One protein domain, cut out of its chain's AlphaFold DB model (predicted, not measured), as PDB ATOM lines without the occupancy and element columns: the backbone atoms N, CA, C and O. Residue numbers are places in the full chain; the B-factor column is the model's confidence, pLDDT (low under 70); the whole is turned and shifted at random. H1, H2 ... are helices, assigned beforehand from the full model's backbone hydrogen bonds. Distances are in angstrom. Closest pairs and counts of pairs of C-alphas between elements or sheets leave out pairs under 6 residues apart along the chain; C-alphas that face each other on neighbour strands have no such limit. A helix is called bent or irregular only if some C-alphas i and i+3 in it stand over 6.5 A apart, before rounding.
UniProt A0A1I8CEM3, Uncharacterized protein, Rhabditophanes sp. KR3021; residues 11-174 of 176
ATOM      1  N   THR A  11     199.069 115.663 120.194       80.25
ATOM      2  CA  THR A  11     199.619 117.019 120.019       80.25
ATOM      3  C   THR A  11     198.682 118.075 120.605       80.25
ATOM      4  O   THR A  11     199.140 119.025 121.233       80.25
ATOM      5  N   TYR A  12     197.366 117.862 120.493       76.62
ATOM      6  CA  TYR A  12     196.358 118.785 121.016       76.62
ATOM      7  C   TYR A  12     196.280 118.808 122.550       76.62
ATOM      8  O   TYR A  12     195.694 119.733 123.099       76.62
ATOM      9  N   LEU A  13     196.870 117.836 123.260       80.19
ATOM     10  CA  LEU A  13     196.881 117.835 124.731       80.19
ATOM     11  C   LEU A  13     197.828 118.883 125.323       80.19
ATOM     12  O   LEU A  13     197.612 119.332 126.442       80.19
ATOM     13  N   LEU A  14     198.885 119.248 124.592       82.19
ATOM     14  CA  LEU A  14     199.850 120.267 125.018       82.19
ATOM     15  C   LEU A  14     199.402 121.682 124.635       82.19
ATOM     16  O   LEU A  14     199.998 122.667 125.070       82.19
ATOM     17  N   GLU A  15     198.355 121.793 123.820       88.56
ATOM     18  CA  GLU A  15     197.813 123.066 123.388       88.56
ATOM     19  C   GLU A  15     196.882 123.646 124.460       88.56
ATOM     20  O   GLU A  15     195.818 123.100 124.761       88.56
ATOM     21  N   LEU A  16     197.266 124.801 125.013       87.12
ATOM     22  CA  LEU A  16     196.525 125.470 126.086       87.12
ATOM     23  C   LEU A  16     195.059 125.734 125.712       87.12
ATOM     24  O   LEU A  16     194.167 125.555 126.539       87.12
ATOM     25  N   MET A  17     194.803 126.133 124.464       87.12
ATOM     26  CA  MET A  17     193.451 126.441 123.988       87.12
ATOM     27  C   MET A  17     192.534 125.213 124.014       87.12
ATOM     28  O   MET A  17     191.359 125.330 124.373       87.12
ATOM     29  N   THR A  18     193.069 124.024 123.728       87.25
ATOM     30  CA  THR A  18     192.325 122.760 123.815       87.25
ATOM     31  C   THR A  18     191.955 122.442 125.259       87.25
ATOM     32  O   THR A  18     190.802 122.105 125.536       87.25
ATOM     33  N   CYS A  19     192.889 122.610 126.200       87.38
ATOM     34  CA  CYS A  19     192.612 122.421 127.626       87.38
ATOM     35  C   CYS A  19     191.547 123.399 128.133       87.38
ATOM     36  O   CYS A  19     190.593 122.975 128.779       87.38
ATOM     37  N   VAL A  20     191.661 124.689 127.796       90.31
ATOM     38  CA  VAL A  20     190.678 125.712 128.197       90.31
ATOM     39  C   VAL A  20     189.291 125.390 127.641       90.31
ATOM     40  O   VAL A  20     188.298 125.479 128.368       90.31
ATOM     41  N   THR A  21     189.209 124.963 126.381       88.75
ATOM     42  CA  THR A  21     187.942 124.567 125.751       88.75
ATOM     43  C   THR A  21     187.338 123.344 126.439       88.75
ATOM     44  O   THR A  21     186.152 123.346 126.765       88.75
ATOM     45  N   ALA A  22     188.151 122.325 126.736       87.88
ATOM     46  CA  ALA A  22     187.706 121.125 127.442       87.88
ATOM     47  C   ALA A  22     187.203 121.444 128.860       87.88
ATOM     48  O   ALA A  22     186.130 120.988 129.252       87.88
ATOM     49  N   THR A  23     187.929 122.271 129.616       87.12
ATOM     50  CA  THR A  23     187.499 122.713 130.948       87.12
ATOM     51  C   THR A  23     186.202 123.511 130.876       87.12
ATOM     52  O   THR A  23     185.284 123.240 131.645       87.12
ATOM     53  N   THR A  24     186.081 124.440 129.925       89.00
ATOM     54  CA  THR A  24     184.858 125.237 129.732       89.00
ATOM     55  C   THR A  24     183.662 124.344 129.410       89.00
ATOM     56  O   THR A  24     182.585 124.536 129.972       89.00
ATOM     57  N   GLN A  25     183.856 123.324 128.570       88.88
ATOM     58  CA  GLN A  25     182.812 122.361 128.230       88.88
ATOM     59  C   GLN A  25     182.329 121.585 129.460       88.88
ATOM     60  O   GLN A  25     181.123 121.459 129.653       88.88
ATOM     61  N   ILE A  26     183.246 121.111 130.310       88.00
ATOM     62  CA  ILE A  26     182.907 120.400 131.554       88.00
ATOM     63  C   ILE A  26     182.198 121.336 132.544       88.00
ATOM     64  O   ILE A  26     181.206 120.953 133.159       88.00
ATOM     65  N   MET A  27     182.667 122.581 132.683       88.25
ATOM     66  CA  MET A  27     182.026 123.571 133.556       88.25
ATOM     67  C   MET A  27     180.604 123.902 133.101       88.25
ATOM     68  O   MET A  27     179.709 124.002 133.939       88.25
ATOM     69  N   PHE A  28     180.393 124.048 131.790       85.25
ATOM     70  CA  PHE A  28     179.073 124.287 131.216       85.25
ATOM     71  C   PHE A  28     178.152 123.076 131.392       85.25
ATOM     72  O   PHE A  28     177.014 123.223 131.825       85.25
ATOM     73  N   SER A  29     178.670 121.879 131.122       87.25
ATOM     74  CA  SER A  29     177.973 120.602 131.282       87.25
ATOM     75  C   SER A  29     177.437 120.402 132.706       87.25
ATOM     76  O   SER A  29     176.231 120.263 132.905       87.25
ATOM     77  N   LEU A  30     178.316 120.484 133.709       85.81
ATOM     78  CA  LEU A  30     177.957 120.318 135.117       85.81
ATOM     79  C   LEU A  30     177.255 121.558 135.695       85.81
ATOM     80  O   LEU A  30     176.892 121.573 136.872       85.81
ATOM     81  N   SER A  31     177.076 122.612 134.887       85.44
ATOM     82  CA  SER A  31     176.497 123.895 135.298       85.44
ATOM     83  C   SER A  31     177.186 124.476 136.545       85.44
ATOM     84  O   SER A  31     176.545 125.039 137.444       85.44
ATOM     85  N   LEU A  32     178.514 124.322 136.625       84.44
ATOM     86  CA  LEU A  32     179.307 124.775 137.767       84.44
ATOM     87  C   LEU A  32     179.227 126.301 137.879       84.44
ATOM     88  O   LEU A  32     179.482 127.029 136.926       84.44
ATOM     89  N   GLY A  33     178.865 126.783 139.068       79.62
ATOM     90  CA  GLY A  33     178.708 128.214 139.342       79.62
ATOM     91  C   GLY A  33     177.293 128.769 139.142       79.62
ATOM     92  O   GLY A  33     177.044 129.895 139.557       79.62
ATOM     93  N   GLN A  34     176.333 127.993 138.617       78.06
ATOM     94  CA  GLN A  34     174.933 128.443 138.475       78.06
ATOM     95  C   GLN A  34     174.092 128.319 139.763       78.06
ATOM     96  O   GLN A  34     172.906 128.634 139.771       78.06
ATOM     97  N   GLY A  35     174.671 127.842 140.872       77.62
ATOM     98  CA  GLY A  35     173.989 127.734 142.174       77.62
ATOM     99  C   GLY A  35     172.962 126.598 142.285       77.62
ATOM    100  O   GLY A  35     172.405 126.367 143.359       77.62
ATOM    101  N   CYS A  36     172.747 125.840 141.209       78.00
ATOM    102  CA  CYS A  36     171.790 124.742 141.151       78.00
ATOM    103  C   CYS A  36     172.141 123.559 142.043       78.00
ATOM    104  O   CYS A  36     171.312 123.117 142.837       78.00
ATOM    105  N   GLY A  37     173.394 123.100 141.988       81.62
ATOM    106  CA  GLY A  37     173.868 122.039 142.877       81.62
ATOM    107  C   GLY A  37     173.782 122.434 144.354       81.62
ATOM    108  O   GLY A  37     173.422 121.612 145.191       81.62
ATOM    109  N   ILE A  38     174.029 123.710 144.674       81.12
ATOM    110  CA  ILE A  38     173.923 124.243 146.042       81.12
ATOM    111  C   ILE A  38     172.457 124.249 146.490       81.12
ATOM    112  O   ILE A  38     172.143 123.745 147.565       81.12
ATOM    113  N   SER A  39     171.558 124.746 145.634       80.69
ATOM    114  CA  SER A  39     170.111 124.771 145.886       80.69
ATOM    115  C   SER A  39     169.565 123.367 146.150       80.69
ATOM    116  O   SER A  39     168.850 123.145 147.125       80.69
ATOM    117  N   LEU A  40     169.987 122.394 145.337       79.81
ATOM    118  CA  LEU A  40     169.587 120.999 145.489       79.81
ATOM    119  C   LEU A  40     170.177 120.354 146.754       79.81
ATOM    120  O   LEU A  40     169.510 119.563 147.419       79.81
ATOM    121  N   SER A  41     171.397 120.742 147.136       82.62
ATOM    122  CA  SER A  41     172.071 120.243 148.343       82.62
ATOM    123  C   SER A  41     171.344 120.627 149.634       82.62
ATOM    124  O   SER A  41     171.419 119.880 150.609       82.62
ATOM    125  N   PHE A  42     170.585 121.730 149.658       78.25
ATOM    126  CA  PHE A  42     169.755 122.083 150.818       78.25
ATOM    127  C   PHE A  42     168.606 121.099 151.069       78.25
ATOM    128  O   PHE A  42     168.119 121.017 152.198       78.25
ATOM    129  N   TYR A  43     168.187 120.339 150.052       78.56
ATOM    130  CA  TYR A  43     167.210 119.261 150.205       78.56
ATOM    131  C   TYR A  43     167.845 117.945 150.685       78.56
ATOM    132  O   TYR A  43     167.119 117.002 151.008       78.56
ATOM    133  N   ASN A  44     169.179 117.865 150.769       82.88
ATOM    134  CA  ASN A  44     169.865 116.674 151.254       82.88
ATOM    135  C   ASN A  44     169.742 116.530 152.784       82.88
ATOM    136  O   ASN A  44     169.567 117.499 153.529       82.88
ATOM    137  N   ARG A  45     169.850 115.297 153.291       83.38
ATOM    138  CA  ARG A  45     169.857 115.057 154.743       83.38
ATOM    139  C   ARG A  45     171.147 115.619 155.341       83.38
ATOM    140  O   ARG A  45     172.231 115.342 154.845       83.38
ATOM    141  N   LYS A  46     171.043 116.310 156.479       74.75
ATOM    142  CA  LYS A  46     172.169 117.016 157.130       74.75
ATOM    143  C   LYS A  46     173.381 116.146 157.506       74.75
ATOM    144  O   LYS A  46     174.461 116.690 157.679       74.75
ATOM    145  N   ASN A  47     173.207 114.827 157.626       75.88
ATOM    146  CA  ASN A  47     174.278 113.877 157.965       75.88
ATOM    147  C   ASN A  47     174.843 113.118 156.749       75.88
ATOM    148  O   ASN A  47     175.667 112.226 156.932       75.88
ATOM    149  N   GLN A  48     174.384 113.408 155.528       81.62
ATOM    150  CA  GLN A  48     174.934 112.794 154.319       81.62
ATOM    151  C   GLN A  48     176.177 113.552 153.860       81.62
ATOM    152  O   GLN A  48     176.228 114.783 153.882       81.62
ATOM    153  N   VAL A  49     177.193 112.804 153.442       84.06
ATOM    154  CA  VAL A  49     178.441 113.378 152.945       84.06
ATOM    155  C   VAL A  49     178.243 113.747 151.476       84.06
ATOM    156  O   VAL A  49     178.314 112.889 150.599       84.06
ATOM    157  N   ALA A  50     178.043 115.040 151.210       84.19
ATOM    158  CA  ALA A  50     177.772 115.579 149.871       84.19
ATOM    159  C   ALA A  50     178.845 115.233 148.815       84.19
ATOM    160  O   ALA A  50     178.574 115.276 147.618       84.19
ATOM    161  N   PHE A  51     180.056 114.866 149.245       85.75
ATOM    162  CA  PHE A  51     181.132 114.435 148.353       85.75
ATOM    163  C   PHE A  51     180.768 113.184 147.537       85.75
ATOM    164  O   PHE A  51     181.041 113.146 146.340       85.75
ATOM    165  N   TYR A  52     180.136 112.176 148.152       87.06
ATOM    166  CA  TYR A  52     179.766 110.952 147.432       87.06
ATOM    167  C   TYR A  52     178.647 111.209 146.423       87.06
ATOM    168  O   TYR A  52     178.721 110.714 145.302       87.06
ATOM    169  N   ASP A  53     177.670 112.044 146.783       87.62
ATOM    170  CA  ASP A  53     176.598 112.454 145.874       87.62
ATOM    171  C   ASP A  53     177.170 113.208 144.663       87.62
ATOM    172  O   ASP A  53     176.852 112.888 143.518       87.62
ATOM    173  N   ALA A  54     178.088 114.154 144.898       87.81
ATOM    174  CA  ALA A  54     178.766 114.890 143.832       87.81
ATOM    175  C   ALA A  54     179.585 113.965 142.915       87.81
ATOM    176  O   ALA A  54     179.554 114.114 141.694       87.81
ATOM    177  N   LEU A  55     180.283 112.980 143.483       89.56
ATOM    178  CA  LEU A  55     181.070 112.009 142.724       89.56
ATOM    179  C   LEU A  55     180.189 111.102 141.855       89.56
ATOM    180  O   LEU A  55     180.518 110.881 140.690       89.56
ATOM    181  N   ILE A  56     179.046 110.642 142.374       90.31
ATOM    182  CA  ILE A  56     178.063 109.872 141.599       90.31
ATOM    183  C   ILE A  56     177.509 110.715 140.445       90.31
ATOM    184  O   ILE A  56     177.430 110.216 139.324       90.31
ATOM    185  N   ILE A  57     177.175 111.988 140.689       89.38
ATOM    186  CA  ILE A  57     176.676 112.903 139.652       89.38
ATOM    187  C   ILE A  57     177.715 113.083 138.540       89.38
ATOM    188  O   ILE A  57     177.378 112.913 137.372       89.38
ATOM    189  N   MET A  58     178.980 113.353 138.882       90.12
ATOM    190  CA  MET A  58     180.052 113.514 137.887       90.12
ATOM    191  C   MET A  58     180.282 112.246 137.056       90.12
ATOM    192  O   MET A  58     180.468 112.319 135.839       90.12
ATOM    193  N   MET A  59     180.271 111.071 137.696       91.69
ATOM    194  CA  MET A  59     180.413 109.801 136.982       91.69
ATOM    195  C   MET A  59     179.221 109.538 136.060       91.69
ATOM    196  O   MET A  59     179.415 109.149 134.910       91.69
ATOM    197  N   ALA A  60     177.997 109.763 136.541       91.44
ATOM    198  CA  ALA A  60     176.781 109.572 135.757       91.44
ATOM    199  C   ALA A  60     176.738 110.504 134.536       91.44
ATOM    200  O   ALA A  60     176.424 110.051 133.437       91.44
ATOM    201  N   ASP A  61     177.112 111.771 134.716       90.62
ATOM    202  CA  ASP A  61     177.202 112.774 133.655       90.62
ATOM    203  C   ASP A  61     178.225 112.372 132.576       90.62
ATOM    204  O   ASP A  61     177.894 112.276 131.390       90.62
ATOM    205  N   THR A  62     179.430 111.968 132.993       90.38
ATOM    206  CA  THR A  62     180.468 111.471 132.072       90.38
ATOM    207  C   THR A  62     179.994 110.235 131.300       90.38
ATOM    208  O   THR A  62     180.153 110.153 130.079       90.38
ATOM    209  N   CYS A  63     179.374 109.269 131.985       91.31
ATOM    210  CA  CYS A  63     178.820 108.069 131.359       91.31
ATOM    211  C   CYS A  63     177.728 108.405 130.335       91.31
ATOM    212  O   CYS A  63     177.710 107.825 129.246       91.31
ATOM    213  N   MET A  64     176.846 109.356 130.652       89.81
ATOM    214  CA  MET A  64     175.786 109.796 129.749       89.81
ATOM    215  C   MET A  64     176.359 110.438 128.482       89.81
ATOM    216  O   MET A  64     175.869 110.152 127.390       89.81
ATOM    217  N   TYR A  65     177.433 111.230 128.584       88.94
ATOM    218  CA  TYR A  65     178.099 111.776 127.398       88.94
ATOM    219  C   TYR A  65     178.780 110.723 126.542       88.94
ATOM    220  O   TYR A  65     178.662 110.775 125.319       88.94
ATOM    221  N   LEU A  66     179.465 109.754 127.152       89.38
ATOM    222  CA  LEU A  66     180.096 108.666 126.402       89.38
ATOM    223  C   LEU A  66     179.048 107.839 125.651       89.38
ATOM    224  O   LEU A  66     179.220 107.533 124.465       89.38
ATOM    225  N   PHE A  67     177.939 107.520 126.317       89.81
ATOM    226  CA  PHE A  67     176.832 106.795 125.708       89.81
ATOM    227  C   PHE A  67     176.152 107.619 124.607       89.81
ATOM    228  O   PHE A  67     176.027 107.155 123.472       89.81
ATOM    229  N   GLY A  68     175.775 108.864 124.907       88.31
ATOM    230  CA  GLY A  68     175.129 109.776 123.965       88.31
ATOM    231  C   GLY A  68     175.988 110.033 122.730       88.31
ATOM    232  O   GLY A  68     175.507 109.874 121.610       88.31
ATOM    233  N   GLY A  69     177.277 110.326 122.916       87.56
ATOM    234  CA  GLY A  69     178.235 110.494 121.827       87.56
ATOM    235  C   GLY A  69     178.326 109.248 120.948       87.56
ATOM    236  O   GLY A  69     178.204 109.343 119.728       87.56
ATOM    237  N   SER A  70     178.438 108.063 121.551       87.75
ATOM    238  CA  SER A  70     178.474 106.796 120.805       87.75
ATOM    239  C   SER A  70     177.215 106.582 119.958       87.75
ATOM    240  O   SER A  70     177.310 106.175 118.795       87.75
ATOM    241  N   VAL A  71     176.031 106.898 120.495       88.06
ATOM    242  CA  VAL A  71     174.755 106.822 119.761       88.06
ATOM    243  C   VAL A  71     174.724 107.825 118.601       88.06
ATOM    244  O   VAL A  71     174.366 107.444 117.483       88.06
ATOM    245  N   VAL A  72     175.149 109.073 118.829       86.81
ATOM    246  CA  VAL A  72     175.223 110.121 117.795       86.81
ATOM    247  C   VAL A  72     176.106 109.688 116.635       86.81
ATOM    248  O   VAL A  72     175.664 109.668 115.485       86.81
ATOM    249  N   PHE A  73     177.335 109.270 116.929       85.19
ATOM    250  CA  PHE A  73     178.284 108.856 115.902       85.19
ATOM    251  C   PHE A  73     177.854 107.575 115.173       85.19
ATOM    252  O   PHE A  73     178.138 107.428 113.983       85.19
ATOM    253  N   SER A  74     177.119 106.673 115.835       87.75
ATOM    254  CA  SER A  74     176.543 105.482 115.192       87.75
ATOM    255  C   SER A  74     175.519 105.849 114.118       87.75
ATOM    256  O   SER A  74     175.598 105.360 112.988       87.75
ATOM    257  N   ILE A  75     174.571 106.727 114.457       85.88
ATOM    258  CA  ILE A  75     173.508 107.176 113.544       85.88
ATOM    259  C   ILE A  75     174.109 107.986 112.395       85.88
ATOM    260  O   ILE A  75     173.761 107.777 111.234       85.88
ATOM    261  N   LEU A  76     175.069 108.853 112.704       86.00
ATOM    262  CA  LEU A  76     175.765 109.657 111.711       86.00
ATOM    263  C   LEU A  76     176.572 108.795 110.729       86.00
ATOM    264  O   LEU A  76     176.518 109.007 109.519       86.00
ATOM    265  N   GLY A  77     177.272 107.774 111.231       85.50
ATOM    266  CA  GLY A  77     177.986 106.810 110.394       85.50
ATOM    267  C   GLY A  77     177.047 106.003 109.491       85.50
ATOM    268  O   GLY A  77     177.382 105.739 108.334       85.50
ATOM    269  N   PHE A  78     175.858 105.644 109.985       86.19
ATOM    270  CA  PHE A  78     174.812 105.023 109.172       86.19
ATOM    271  C   PHE A  78     174.313 105.964 108.066       86.19
ATOM    272  O   PHE A  78     174.210 105.539 106.912       86.19
ATOM    273  N   LEU A  79     174.066 107.236 108.397       87.38
ATOM    274  CA  LEU A  79     173.606 108.253 107.450       87.38
ATOM    275  C   LEU A  79     174.628 108.487 106.329       87.38
ATOM    276  O   LEU A  79     174.283 108.390 105.154       87.38
ATOM    277  N   VAL A  80     175.901 108.698 106.671       86.94
ATOM    278  CA  VAL A  80     177.000 108.879 105.702       86.94
ATOM    279  C   VAL A  80     177.103 107.691 104.744       86.94
ATOM    280  O   VAL A  80     177.201 107.875 103.530       86.94
ATOM    281  N   LYS A  81     177.006 106.460 105.267       86.56
ATOM    282  CA  LYS A  81     177.072 105.234 104.457       86.56
ATOM    283  C   LYS A  81     175.880 105.080 103.506       86.56
ATOM    284  O   LYS A  81     176.029 104.481 102.445       86.56
ATOM    285  N   LYS A  82     174.696 105.570 103.882       87.19
ATOM    286  CA  LYS A  82     173.483 105.488 103.054       87.19
ATOM    287  C   LYS A  82     173.398 106.601 102.014       87.19
ATOM    288  O   LYS A  82     173.012 106.325 100.883       87.19
ATOM    289  N   THR A  83     173.783 107.818 102.377       84.69
ATOM    290  CA  THR A  83     173.640 109.009 101.528       84.69
ATOM    291  C   THR A  83     174.889 109.282 100.674       84.69
ATOM    292  O   THR A  83     174.846 110.143  99.803       84.69
ATOM    293  N   ASN A  84     175.996 108.547 100.875       85.25
ATOM    294  CA  ASN A  84     177.285 108.747 100.183       85.25
ATOM    295  C   ASN A  84     177.810 110.197 100.269       85.25
ATOM    296  O   ASN A  84     178.456 110.696  99.349       85.25
ATOM    297  N   ARG A  85     177.528 110.888 101.378       83.06
ATOM    298  CA  ARG A  85     178.003 112.254 101.646       83.06
ATOM    299  C   ARG A  85     179.138 112.237 102.671       83.06
ATOM    300  O   ARG A  85     179.094 111.410 103.579       83.06
ATOM    301  N   PRO A  86     180.130 113.139 102.577       82.00
ATOM    302  CA  PRO A  86     181.201 113.222 103.567       82.00
ATOM    303  C   PRO A  86     180.656 113.635 104.942       82.00
ATOM    304  O   PRO A  86     179.705 114.413 105.031       82.00
ATOM    305  N   ILE A  87     181.283 113.153 106.021       76.88
ATOM    306  CA  ILE A  87     180.832 113.415 107.401       76.88
ATOM    307  C   ILE A  87     180.844 114.910 107.762       76.88
ATOM    308  O   ILE A  87     180.000 115.383 108.515       76.88
ATOM    309  N   GLU A  88     181.748 115.674 107.154       79.50
ATOM    310  CA  GLU A  88     181.865 117.126 107.336       79.50
ATOM    311  C   GLU A  88     180.627 117.878 106.830       79.50
ATOM    312  O   GLU A  88     180.249 118.903 107.385       79.50
ATOM    313  N   SER A  89     179.933 117.335 105.824       78.44
ATOM    314  CA  SER A  89     178.703 117.944 105.300       78.44
ATOM    315  C   SER A  89     177.482 117.726 106.199       78.44
ATOM    316  O   SER A  89     176.485 118.428 106.051       78.44
ATOM    317  N   VAL A  90     177.551 116.767 107.128       75.44
ATOM    318  CA  VAL A  90     176.445 116.408 108.032       75.44
ATOM    319  C   VAL A  90     176.670 116.876 109.477       75.44
ATOM    320  O   VAL A  90     175.726 116.857 110.269       75.44
ATOM    321  N   VAL A  91     177.884 117.337 109.818       72.81
ATOM    322  CA  VAL A  91     178.254 117.881 111.139       72.81
ATOM    323  C   VAL A  91     178.740 119.322 111.000       72.81
ATOM    324  O   VAL A  91     179.935 119.591 110.957       72.81
ATOM    325  N   THR A  92     177.802 120.262 110.939       71.69
ATOM    326  CA  THR A  92     178.100 121.702 110.837       71.69
ATOM    327  C   THR A  92     177.962 122.432 112.169       71.69
ATOM    328  O   THR A  92     178.812 123.241 112.525       71.69
ATOM    329  N   SER A  93     176.903 122.156 112.930       80.88
ATOM    330  CA  SER A  93     176.669 122.753 114.249       80.88
ATOM    331  C   SER A  93     175.798 121.842 115.113       80.88
ATOM    332  O   SER A  93     175.068 121.008 114.580       80.88
ATOM    333  N   GLY A  94     175.819 122.015 116.439       80.88
ATOM    334  CA  GLY A  94     174.955 121.239 117.343       80.88
ATOM    335  C   GLY A  94     173.458 121.406 117.042       80.88
ATOM    336  O   GLY A  94     172.710 120.433 117.089       80.88
ATOM    337  N   HIS A  95     173.034 122.610 116.643       84.50
ATOM    338  CA  HIS A  95     171.649 122.893 116.257       84.50
ATOM    339  C   HIS A  95     171.271 122.212 114.937       84.50
ATOM    340  O   HIS A  95     170.259 121.518 114.871       84.50
ATOM    341  N   SER A  96     172.094 122.366 113.896       84.44
ATOM    342  CA  SER A  96     171.864 121.715 112.600       84.44
ATOM    343  C   SER A  96     171.894 120.195 112.731       84.44
ATOM    344  O   SER A  96     171.057 119.508 112.154       84.44
ATOM    345  N   LEU A  97     172.804 119.664 113.551       86.06
ATOM    346  CA  LEU A  97     172.873 118.238 113.834       86.06
ATOM    347  C   LEU A  97     171.545 117.758 114.425       86.06
ATOM    348  O   LEU A  97     170.950 116.820 113.897       86.06
ATOM    349  N   ALA A  98     171.053 118.436 115.465       87.62
ATOM    350  CA  ALA A  98     169.853 118.019 116.173       87.62
ATOM    351  C   ALA A  98     168.557 118.168 115.358       87.62
ATOM    352  O   ALA A  98     167.709 117.281 115.387       87.62
ATOM    353  N   PHE A  99     168.402 119.259 114.608       88.50
ATOM    354  CA  PHE A  99     167.129 119.596 113.956       88.50
ATOM    355  C   PHE A  99     167.092 119.338 112.444       88.50
ATOM    356  O   PHE A  99     166.024 119.442 111.845       88.50
ATOM    357  N   ILE A 100     168.217 118.981 111.819       87.44
ATOM    358  CA  ILE A 100     168.291 118.680 110.379       87.44
ATOM    359  C   ILE A 100     168.802 117.254 110.174       87.44
ATOM    360  O   ILE A 100     168.073 116.397 109.670       87.44
ATOM    361  N   THR A 101     170.022 116.969 110.634       88.31
ATOM    362  CA  THR A 101     170.707 115.694 110.366       88.31
ATOM    363  C   THR A 101     170.011 114.500 111.031       88.31
ATOM    364  O   THR A 101     169.868 113.437 110.427       88.31
ATOM    365  N   TYR A 102     169.552 114.653 112.275       87.31
ATOM    366  CA  TYR A 102     168.864 113.587 113.011       87.31
ATOM    367  C   TYR A 102     167.481 113.226 112.450       87.31
ATOM    368  O   TYR A 102     167.213 112.034 112.265       87.31
ATOM    369  N   PRO A 103     166.607 114.198 112.137       87.94
ATOM    370  CA  PRO A 103     165.360 113.930 111.426       87.94
ATOM    371  C   PRO A 103     165.588 113.247 110.076       87.94
ATOM    372  O   PRO A 103     164.932 112.240 109.798       87.94
ATOM    373  N   GLU A 104     166.566 113.715 109.289       88.75
ATOM    374  CA  GLU A 104     166.962 113.083 108.021       88.75
ATOM    375  C   GLU A 104     167.348 111.612 108.247       88.75
ATOM    376  O   GLU A 104     166.779 110.720 107.614       88.75
ATOM    377  N   ALA A 105     168.217 111.333 109.223       88.19
ATOM    378  CA  ALA A 105     168.613 109.968 109.565       88.19
ATOM    379  C   ALA A 105     167.440 109.097 110.034       88.19
ATOM    380  O   ALA A 105     167.352 107.928 109.649       88.19
ATOM    381  N   SER A 106     166.520 109.651 110.829       88.25
ATOM    382  CA  SER A 106     165.357 108.914 111.325       88.25
ATOM    383  C   SER A 106     164.427 108.487 110.186       88.25
ATOM    384  O   SER A 106     163.946 107.357 110.193       88.25
ATOM    385  N   SER A 107     164.255 109.322 109.154       87.81
ATOM    386  CA  SER A 107     163.373 109.042 108.013       87.81
ATOM    387  C   SER A 107     163.808 107.835 107.165       87.81
ATOM    388  O   SER A 107     162.974 107.180 106.543       87.81
ATOM    389  N   ILE A 108     165.101 107.500 107.184       88.12
ATOM    390  CA  ILE A 108     165.696 106.399 106.407       88.12
ATOM    391  C   ILE A 108     165.538 105.046 107.137       88.12
ATOM    392  O   ILE A 108     165.693 103.978 106.537       88.12
ATOM    393  N   LEU A 109     165.225 105.056 108.438       86.88
ATOM    394  CA  LEU A 109     165.029 103.843 109.236       86.88
ATOM    395  C   LEU A 109     163.660 103.201 108.958       86.88
ATOM    396  O   LEU A 109     162.664 103.883 108.735       86.88
ATOM    397  N   ARG A 110     163.575 101.865 109.070       77.62
ATOM    398  CA  ARG A 110     162.374 101.057 108.740       77.62
ATOM    399  C   ARG A 110     161.114 101.381 109.575       77.62
ATOM    400  O   ARG A 110     160.046 100.881 109.256       77.62
ATOM    401  N   TYR A 111     161.233 102.236 110.597       87.31
ATOM    402  CA  TYR A 111     160.137 102.789 111.409       87.31
ATOM    403  C   TYR A 111     160.395 104.261 111.771       87.31
ATOM    404  O   TYR A 111     160.325 104.644 112.942       87.31
ATOM    405  N   GLY A 112     160.766 105.079 110.784       86.06
ATOM    406  CA  GLY A 112     161.287 106.429 111.015       86.06
ATOM    407  C   GLY A 112     160.429 107.330 111.904       86.06
ATOM    408  O   GLY A 112     160.975 108.027 112.752       86.06
ATOM    409  N   SER A 113     159.098 107.240 111.816       88.25
ATOM    410  CA  SER A 113     158.190 108.034 112.656       88.25
ATOM    411  C   SER A 113     158.340 107.760 114.158       88.25
ATOM    412  O   SER A 113     158.292 108.693 114.955       88.25
ATOM    413  N   ILE A 114     158.560 106.501 114.562       91.19
ATOM    414  CA  ILE A 114     158.747 106.138 115.979       91.19
ATOM    415  C   ILE A 114     160.099 106.658 116.472       91.19
ATOM    416  O   ILE A 114     160.185 107.247 117.548       91.19
ATOM    417  N   TRP A 115     161.151 106.479 115.670       88.31
ATOM    418  CA  TRP A 115     162.498 106.937 116.015       88.31
ATOM    419  C   TRP A 115     162.591 108.461 116.090       88.31
ATOM    420  O   TRP A 115     163.194 108.983 117.026       88.31
ATOM    421  N   GLY A 116     161.950 109.172 115.160       90.19
ATOM    422  CA  GLY A 116     161.852 110.630 115.186       90.19
ATOM    423  C   GLY A 116     161.096 111.131 116.415       90.19
ATOM    424  O   GLY A 116     161.576 112.032 117.100       90.19
ATOM    425  N   PHE A 117     159.961 110.507 116.757       91.50
ATOM    426  CA  PHE A 117     159.220 110.848 117.973       91.50
ATOM    427  C   PHE A 117     160.062 110.642 119.237       91.50
ATOM    428  O   PHE A 117     160.177 111.560 120.044       91.50
ATOM    429  N   LEU A 118     160.688 109.471 119.398       91.19
ATOM    430  CA  LEU A 118     161.529 109.171 120.563       91.19
ATOM    431  C   LEU A 118     162.707 110.140 120.684       91.19
ATOM    432  O   LEU A 118     163.020 110.585 121.785       91.19
ATOM    433  N   TYR A 119     163.333 110.494 119.563       90.56
ATOM    434  CA  TYR A 119     164.428 111.454 119.531       90.56
ATOM    435  C   TYR A 119     164.000 112.826 120.067       90.56
ATOM    436  O   TYR A 119     164.608 113.348 121.004       90.56
ATOM    437  N   TYR A 120     162.910 113.380 119.533       91.56
ATOM    438  CA  TYR A 120     162.385 114.660 120.003       91.56
ATOM    439  C   TYR A 120     161.838 114.593 121.426       91.56
ATOM    440  O   TYR A 120     161.960 115.563 122.169       91.56
ATOM    441  N   PHE A 121     161.284 113.455 121.836       93.75
ATOM    442  CA  PHE A 121     160.832 113.251 123.205       93.75
ATOM    443  C   PHE A 121     162.003 113.282 124.195       93.75
ATOM    444  O   PHE A 121     161.919 113.953 125.220       93.75
ATOM    445  N   VAL A 122     163.128 112.642 123.869       91.75
ATOM    446  CA  VAL A 122     164.355 112.729 124.677       91.75
ATOM    447  C   VAL A 122     164.894 114.159 124.707       91.75
ATOM    448  O   VAL A 122     165.189 114.662 125.791       91.75
ATOM    449  N   LEU A 123     164.968 114.846 123.559       91.25
ATOM    450  CA  LEU A 123     165.366 116.261 123.515       91.25
ATOM    451  C   LEU A 123     164.466 117.138 124.395       91.25
ATOM    452  O   LEU A 123     164.959 117.992 125.130       91.25
ATOM    453  N   TYR A 124     163.156 116.897 124.358       92.38
ATOM    454  CA  TYR A 124     162.185 117.593 125.189       92.38
ATOM    455  C   TYR A 124     162.417 117.328 126.679       92.38
ATOM    456  O   TYR A 124     162.465 118.276 127.458       92.38
ATOM    457  N   LEU A 125     162.621 116.073 127.092       92.56
ATOM    458  CA  LEU A 125     162.895 115.733 128.492       92.56
ATOM    459  C   LEU A 125     164.191 116.377 129.010       92.56
ATOM    460  O   LEU A 125     164.218 116.889 130.133       92.56
ATOM    461  N   ILE A 126     165.252 116.402 128.195       91.50
ATOM    462  CA  ILE A 126     166.517 117.079 128.531       91.50
ATOM    463  C   ILE A 126     166.296 118.595 128.670       91.50
ATOM    464  O   ILE A 126     166.760 119.214 129.628       91.50
ATOM    465  N   GLY A 127     165.527 119.201 127.762       90.44
ATOM    466  CA  GLY A 127     165.161 120.615 127.853       90.44
ATOM    467  C   GLY A 127     164.334 120.930 129.103       90.44
ATOM    468  O   GLY A 127     164.668 121.829 129.862       90.44
ATOM    469  N   VAL A 128     163.277 120.169 129.377       91.31
ATOM    470  CA  VAL A 128     162.398 120.420 130.528       91.31
ATOM    471  C   VAL A 128     163.139 120.255 131.854       91.31
ATOM    472  O   VAL A 128     163.012 121.106 132.730       91.31
ATOM    473  N   SER A 129     163.933 119.194 132.005       89.06
ATOM    474  CA  SER A 129     164.696 118.946 133.238       89.06
ATOM    475  C   SER A 129     165.695 120.067 133.546       89.06
ATOM    476  O   SER A 129     165.764 120.527 134.687       89.06
ATOM    477  N   THR A 130     166.404 120.572 132.532       88.94
ATOM    478  CA  THR A 130     167.329 121.709 132.693       88.94
ATOM    479  C   THR A 130     166.599 123.007 133.039       88.94
ATOM    480  O   THR A 130     167.053 123.739 133.918       88.94
ATOM    481  N   GLN A 131     165.434 123.270 132.437       88.62
ATOM    482  CA  GLN A 131     164.625 124.453 132.761       88.62
ATOM    483  C   GLN A 131     164.055 124.411 134.185       88.62
ATOM    484  O   GLN A 131     164.103 125.418 134.890       88.62
ATOM    485  N   ILE A 132     163.559 123.252 134.641       86.19
ATOM    486  CA  ILE A 132     163.085 123.075 136.025       86.19
ATOM    487  C   ILE A 132     164.216 123.369 137.010       86.19
ATOM    488  O   ILE A 132     164.013 124.102 137.976       86.19
ATOM    489  N   CYS A 133     165.410 122.834 136.734       85.25
ATOM    490  CA  CYS A 133     166.596 123.110 137.531       85.25
ATOM    491  C   CYS A 133     166.874 124.619 137.564       85.25
ATOM    492  O   CYS A 133     166.844 125.208 138.636       85.25
ATOM    493  N   GLY A 134     167.015 125.277 136.408       84.56
ATOM    494  CA  GLY A 134     167.313 126.711 136.329       84.56
ATOM    495  C   GLY A 134     166.327 127.605 137.093       84.56
ATOM    496  O   GLY A 134     166.751 128.525 137.799       84.56
ATOM    497  N   ILE A 135     165.024 127.308 137.019       82.88
ATOM    498  CA  ILE A 135     163.992 128.024 137.787       82.88
ATOM    499  C   ILE A 135     164.218 127.851 139.292       82.88
ATOM    500  O   ILE A 135     164.150 128.837 140.025       82.88
ATOM    501  N   GLU A 136     164.521 126.638 139.757       81.00
ATOM    502  CA  GLU A 136     164.774 126.356 141.176       81.00
ATOM    503  C   GLU A 136     166.009 127.101 141.705       81.00
ATOM    504  O   GLU A 136     165.990 127.607 142.830       81.00
ATOM    505  N   CYS A 137     167.063 127.230 140.894       81.75
ATOM    506  CA  CYS A 137     168.292 127.943 141.266       81.75
ATOM    507  C   CYS A 137     168.045 129.446 141.370       81.75
ATOM    508  O   CYS A 137     168.410 130.078 142.362       81.75
ATOM    509  N   PHE A 138     167.375 130.011 140.364       80.06
ATOM    510  CA  PHE A 138     167.014 131.423 140.348       80.06
ATOM    511  C   PHE A 138     166.091 131.771 141.520       80.06
ATOM    512  O   PHE A 138     166.303 132.752 142.235       80.06
ATOM    513  N   HIS A 139     165.097 130.916 141.758       75.69
ATOM    514  CA  HIS A 139     164.188 131.026 142.883       75.69
ATOM    515  C   HIS A 139     164.959 130.985 144.209       75.69
ATOM    516  O   HIS A 139     164.881 131.933 144.991       75.69
ATOM    517  N   SER A 140     165.756 129.942 144.448       78.06
ATOM    518  CA  SER A 140     166.535 129.787 145.683       78.06
ATOM    519  C   SER A 140     167.464 130.976 145.948       78.06
ATOM    520  O   SER A 140     167.494 131.465 147.076       78.06
ATOM    521  N   GLY A 141     168.118 131.527 144.918       78.00
ATOM    522  CA  GLY A 141     168.955 132.727 145.044       78.00
ATOM    523  C   GLY A 141     168.184 133.983 145.482       78.00
ATOM    524  O   GLY A 141     168.652 134.733 146.345       78.00
ATOM    525  N   ILE A 142     166.973 134.201 144.953       76.25
ATOM    526  CA  ILE A 142     166.115 135.327 145.367       76.25
ATOM    527  C   ILE A 142     165.646 135.162 146.817       76.25
ATOM    528  O   ILE A 142     165.659 136.134 147.578       76.25
ATOM    529  N   PHE A 143     165.232 133.956 147.220       72.88
ATOM    530  CA  PHE A 143     164.755 133.715 148.589       72.88
ATOM    531  C   PHE A 143     165.853 133.807 149.639       72.88
ATOM    532  O   PHE A 143     165.559 134.224 150.761       72.88
ATOM    533  N   ASP A 144     167.084 133.439 149.288       75.19
ATOM    534  CA  ASP A 144     168.228 133.581 150.186       75.19
ATOM    535  C   ASP A 144     168.623 135.059 150.355       75.19
ATOM    536  O   ASP A 144     168.912 135.514 151.462       75.19
ATOM    537  N   SER A 145     168.494 135.854 149.285       77.88
ATOM    538  CA  SER A 145     168.778 137.297 149.301       77.88
ATOM    539  C   SER A 145     167.705 138.128 150.025       77.88
ATOM    540  O   SER A 145     168.029 139.076 150.740       77.88
ATOM    541  N   PHE A 146     166.414 137.788 149.881       72.00
ATOM    542  CA  PHE A 146     165.298 138.567 150.437       72.00
ATOM    543  C   PHE A 146     164.355 137.721 151.307       72.00
ATOM    544  O   PHE A 146     163.320 137.223 150.856       72.00
ATOM    545  N   LYS A 147     164.642 137.656 152.616       65.44
ATOM    546  CA  LYS A 147     163.820 136.927 153.610       65.44
ATOM    547  C   LYS A 147     162.346 137.367 153.664       65.44
ATOM    548  O   LYS A 147     161.485 136.540 153.960       65.44
ATOM    549  N   SER A 148     162.037 138.631 153.347       63.72
ATOM    550  CA  SER A 148     160.664 139.182 153.349       63.72
ATOM    551  C   SER A 148     159.777 138.602 152.231       63.72
ATOM    552  O   SER A 148     158.555 138.509 152.357       63.72
ATOM    553  N   THR A 149     160.390 138.110 151.153       60.66
ATOM    554  CA  THR A 149     159.687 137.585 149.974       60.66
ATOM    555  C   THR A 149     159.123 136.174 150.191       60.66
ATOM    556  O   THR A 149     158.224 135.742 149.464       60.66
ATOM    557  N   ARG A 150     159.568 135.464 151.242       63.94
ATOM    558  CA  ARG A 150     159.250 134.047 151.529       63.94
ATOM    559  C   ARG A 150     157.753 133.728 151.602       63.94
ATOM    560  O   ARG A 150     157.353 132.644 151.187       63.94
ATOM    561  N   ASN A 151     156.936 134.677 152.057       66.69
ATOM    562  CA  ASN A 151     155.489 134.498 152.233       66.69
ATOM    563  C   ASN A 151     154.667 134.709 150.946       66.69
ATOM    564  O   ASN A 151     153.474 134.430 150.941       66.69
ATOM    565  N   LYS A 152     155.276 135.178 149.844       71.38
ATOM    566  CA  LYS A 152     154.601 135.434 148.552       71.38
ATOM    567  C   LYS A 152     155.201 134.617 147.398       71.38
ATOM    568  O   LYS A 152     155.189 135.066 146.253       71.38
ATOM    569  N   LYS A 153     155.719 133.418 147.697       66.00
ATOM    570  CA  LYS A 153     156.434 132.534 146.755       66.00
ATOM    571  C   LYS A 153     155.754 132.386 145.389       66.00
ATOM    572  O   LYS A 153     156.375 132.672 144.373       66.00
ATOM    573  N   GLY A 154     154.474 132.012 145.369       69.06
ATOM    574  CA  GLY A 154     153.747 131.768 144.119       69.06
ATOM    575  C   GLY A 154     153.638 132.997 143.209       69.06
ATOM    576  O   GLY A 154     153.778 132.878 141.997       69.06
ATOM    577  N   ILE A 155     153.465 134.190 143.786       76.38
ATOM    578  CA  ILE A 155     153.315 135.436 143.020       76.38
ATOM    579  C   ILE A 155     154.631 135.793 142.322       76.38
ATOM    580  O   ILE A 155     154.626 136.140 141.146       76.38
ATOM    581  N   TRP A 156     155.765 135.655 143.013       74.12
ATOM    582  CA  TRP A 156     157.076 135.943 142.424       74.12
ATOM    583  C   TRP A 156     157.455 134.966 141.313       74.12
ATOM    584  O   TRP A 156     158.011 135.394 140.306       74.12
ATOM    585  N   ILE A 157     157.089 133.688 141.447       73.06
ATOM    586  CA  ILE A 157     157.278 132.696 140.381       73.06
ATOM    587  C   ILE A 157     156.506 133.117 139.126       73.06
ATOM    588  O   ILE A 157     157.079 133.157 138.041       73.06
ATOM    589  N   ILE A 158     155.233 133.495 139.271       79.06
ATOM    590  CA  ILE A 158     154.400 133.929 138.142       79.06
ATOM    591  C   ILE A 158     154.969 135.193 137.486       79.06
ATOM    592  O   ILE A 158     155.000 135.278 136.262       79.06
ATOM    593  N   VAL A 159     155.462 136.155 138.274       82.19
ATOM    594  CA  VAL A 159     156.067 137.389 137.746       82.19
ATOM    595  C   VAL A 159     157.339 137.095 136.949       82.19
ATOM    596  O   VAL A 159     157.492 137.607 135.844       82.19
ATOM    597  N   VAL A 160     158.234 136.254 137.472       77.56
ATOM    598  CA  VAL A 160     159.493 135.898 136.796       77.56
ATOM    599  C   VAL A 160     159.222 135.100 135.523       77.56
ATOM    600  O   VAL A 160     159.742 135.444 134.466       77.56
ATOM    601  N   VAL A 161     158.368 134.075 135.594       81.06
ATOM    602  CA  VAL A 161     157.998 133.266 134.424       81.06
ATOM    603  C   VAL A 161     157.280 134.123 133.381       81.06
ATOM    604  O   VAL A 161     157.589 134.024 132.197       81.06
ATOM    605  N   GLY A 162     156.377 135.009 133.808       83.19
ATOM    606  CA  GLY A 162     155.696 135.957 132.929       83.19
ATOM    607  C   GLY A 162     156.665 136.923 132.243       83.19
ATOM    608  O   GLY A 162     156.567 137.130 131.036       83.19
ATOM    609  N   ALA A 163     157.647 137.459 132.971       83.88
ATOM    610  CA  ALA A 163     158.690 138.307 132.397       83.88
ATOM    611  C   ALA A 163     159.555 137.540 131.380       83.88
ATOM    612  O   ALA A 163     159.761 138.025 130.267       83.88
ATOM    613  N   CYS A 164     159.998 136.324 131.717       82.19
ATOM    614  CA  CYS A 164     160.737 135.455 130.800       82.19
ATOM    615  C   CYS A 164     159.920 135.105 129.549       82.19
ATOM    616  O   CYS A 164     160.470 135.101 128.453       82.19
ATOM    617  N   PHE A 165     158.612 134.872 129.683       84.94
ATOM    618  CA  PHE A 165     157.721 134.611 128.552       84.94
ATOM    619  C   PHE A 165     157.613 135.823 127.618       84.94
ATOM    620  O   PHE A 165     157.753 135.681 126.405       84.94
ATOM    621  N   VAL A 166     157.439 137.030 128.166       85.25
ATOM    622  CA  VAL A 166     157.374 138.269 127.371       85.25
ATOM    623  C   VAL A 166     158.699 138.560 126.662       85.25
ATOM    624  O   VAL A 166     158.699 138.986 125.506       85.25
ATOM    625  N   LEU A 167     159.835 138.310 127.316       84.12
ATOM    626  CA  LEU A 167     161.150 138.416 126.679       84.12
ATOM    627  C   LEU A 167     161.334 137.342 125.595       84.12
ATOM    628  O   LEU A 167     161.802 137.657 124.502       84.12
ATOM    629  N   GLY A 168     160.896 136.111 125.860       81.44
ATOM    630  CA  GLY A 168     160.919 135.002 124.908       81.44
ATOM    631  C   GLY A 168     160.097 135.281 123.645       81.44
ATOM    632  O   GLY A 168     160.552 134.995 122.538       81.44
ATOM    633  N   LEU A 169     158.944 135.945 123.776       81.50
ATOM    634  CA  LEU A 169     158.125 136.367 122.633       81.50
ATOM    635  C   LEU A 169     158.892 137.275 121.656       81.50
ATOM    636  O   LEU A 169     158.695 137.178 120.442       81.50
ATOM    637  N   LYS A 170     159.804 138.123 122.150       76.75
ATOM    638  CA  LYS A 170     160.653 138.963 121.286       76.75
ATOM    639  C   LYS A 170     161.662 138.136 120.488       76.75
ATOM    640  O   LYS A 170     161.918 138.429 119.326       76.75
ATOM    641  N   THR A 171     162.212 137.082 121.083       75.31
ATOM    642  CA  THR A 171     163.129 136.181 120.371       75.31
ATOM    643  C   THR A 171     162.406 135.293 119.359       75.31
ATOM    644  O   THR A 171     162.928 135.062 118.275       75.31
ATOM    645  N   SER A 172     161.171 134.865 119.643       71.69
ATOM    646  CA  SER A 172     160.378 134.038 118.718       71.69
ATOM    647  C   SER A 172     159.884 134.788 117.479       71.69
ATOM    648  O   SER A 172     159.566 134.159 116.477       71.69
ATOM    649  N   THR A 173     159.814 136.119 117.531       72.88
ATOM    650  CA  THR A 173     159.365 136.961 116.408       72.88
ATOM    651  C   THR A 173     160.486 137.329 115.432       72.88
ATOM    652  O   THR A 173     160.192 137.830 114.352       72.88
ATOM    653  N   THR A 174     161.751 137.032 115.762       53.53
ATOM    654  CA  THR A 174     162.932 137.387 114.950       53.53
ATOM    655  C   THR A 174     163.650 136.146 114.399       53.53
ATOM    656  O   THR A 174     164.871 136.055 114.444       53.53
TER     657      THR A 174
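AT A GLANCE: This is residues 11 to 174 of the 176 residues of an uncharacterized protein of Rhabditophanes sp. KR3021 (UniProt A0A1I8CEM3). Long helix H5 runs through a loose frame, with H4 folded back at its first end and H6 at its last. Equally long H3 joins this frame through H4; residues 16 to 23 of H1 stick out. The printed part has 164 residues, of which 129 are in the six named helices, H1 to H6 in order along the chain, with no named strand; the class is all helix, and the whole is loose, with a radius of gyration of the C-alphas of 20.6 A and spans of 63 by 44 by 31 A.

HOW THE PARTS SIT: The hub H5, residues 112 to 145, forms a hairpin with H4, residues 94 to 108, C-alphas of Ser 106 and Gly 112 closest at 4.8 A. H6, residues 147 to 172, only just touches H5, with 3 pairs of C-alphas within 8 A, closest Phe 143 and Arg 150, 6.2 A. H2, residues 36 to 41, touches H5, closest C-alphas Cys 36 and Cys 137, 4.7 A. H3, residues 50 to 83, touches H4 with residues 75 to 79 alone, closest C-alphas Leu 79 and Ala 105, 5.7 A. H3 and H5 are apart. H1, residues 16 to 29, is near H3. Every O i to N i+4 pair is within hydrogen-bond range in H1, H2, H3 and H5, 8 of 11 in H4, 16 of 22 in H6.

IN THESE COORDINATES: H5 is 49.7 A long, H3 49.0 A, H6 35.2 A. C-alpha 16 is at (196.525, 125.470, 126.086), C-alpha 172 at (160.378, 134.038, 118.718). H6 is irregular: C-alphas 151 and 154 are 8.7 A apart.

THE WHOLE: C-alphas of Asn 84 and Ser 148 are farthest apart, 63.5 A. The printed part has no cut and no long link. Residues 147 to 151, 153 to 154 and 174 have pLDDT under 70.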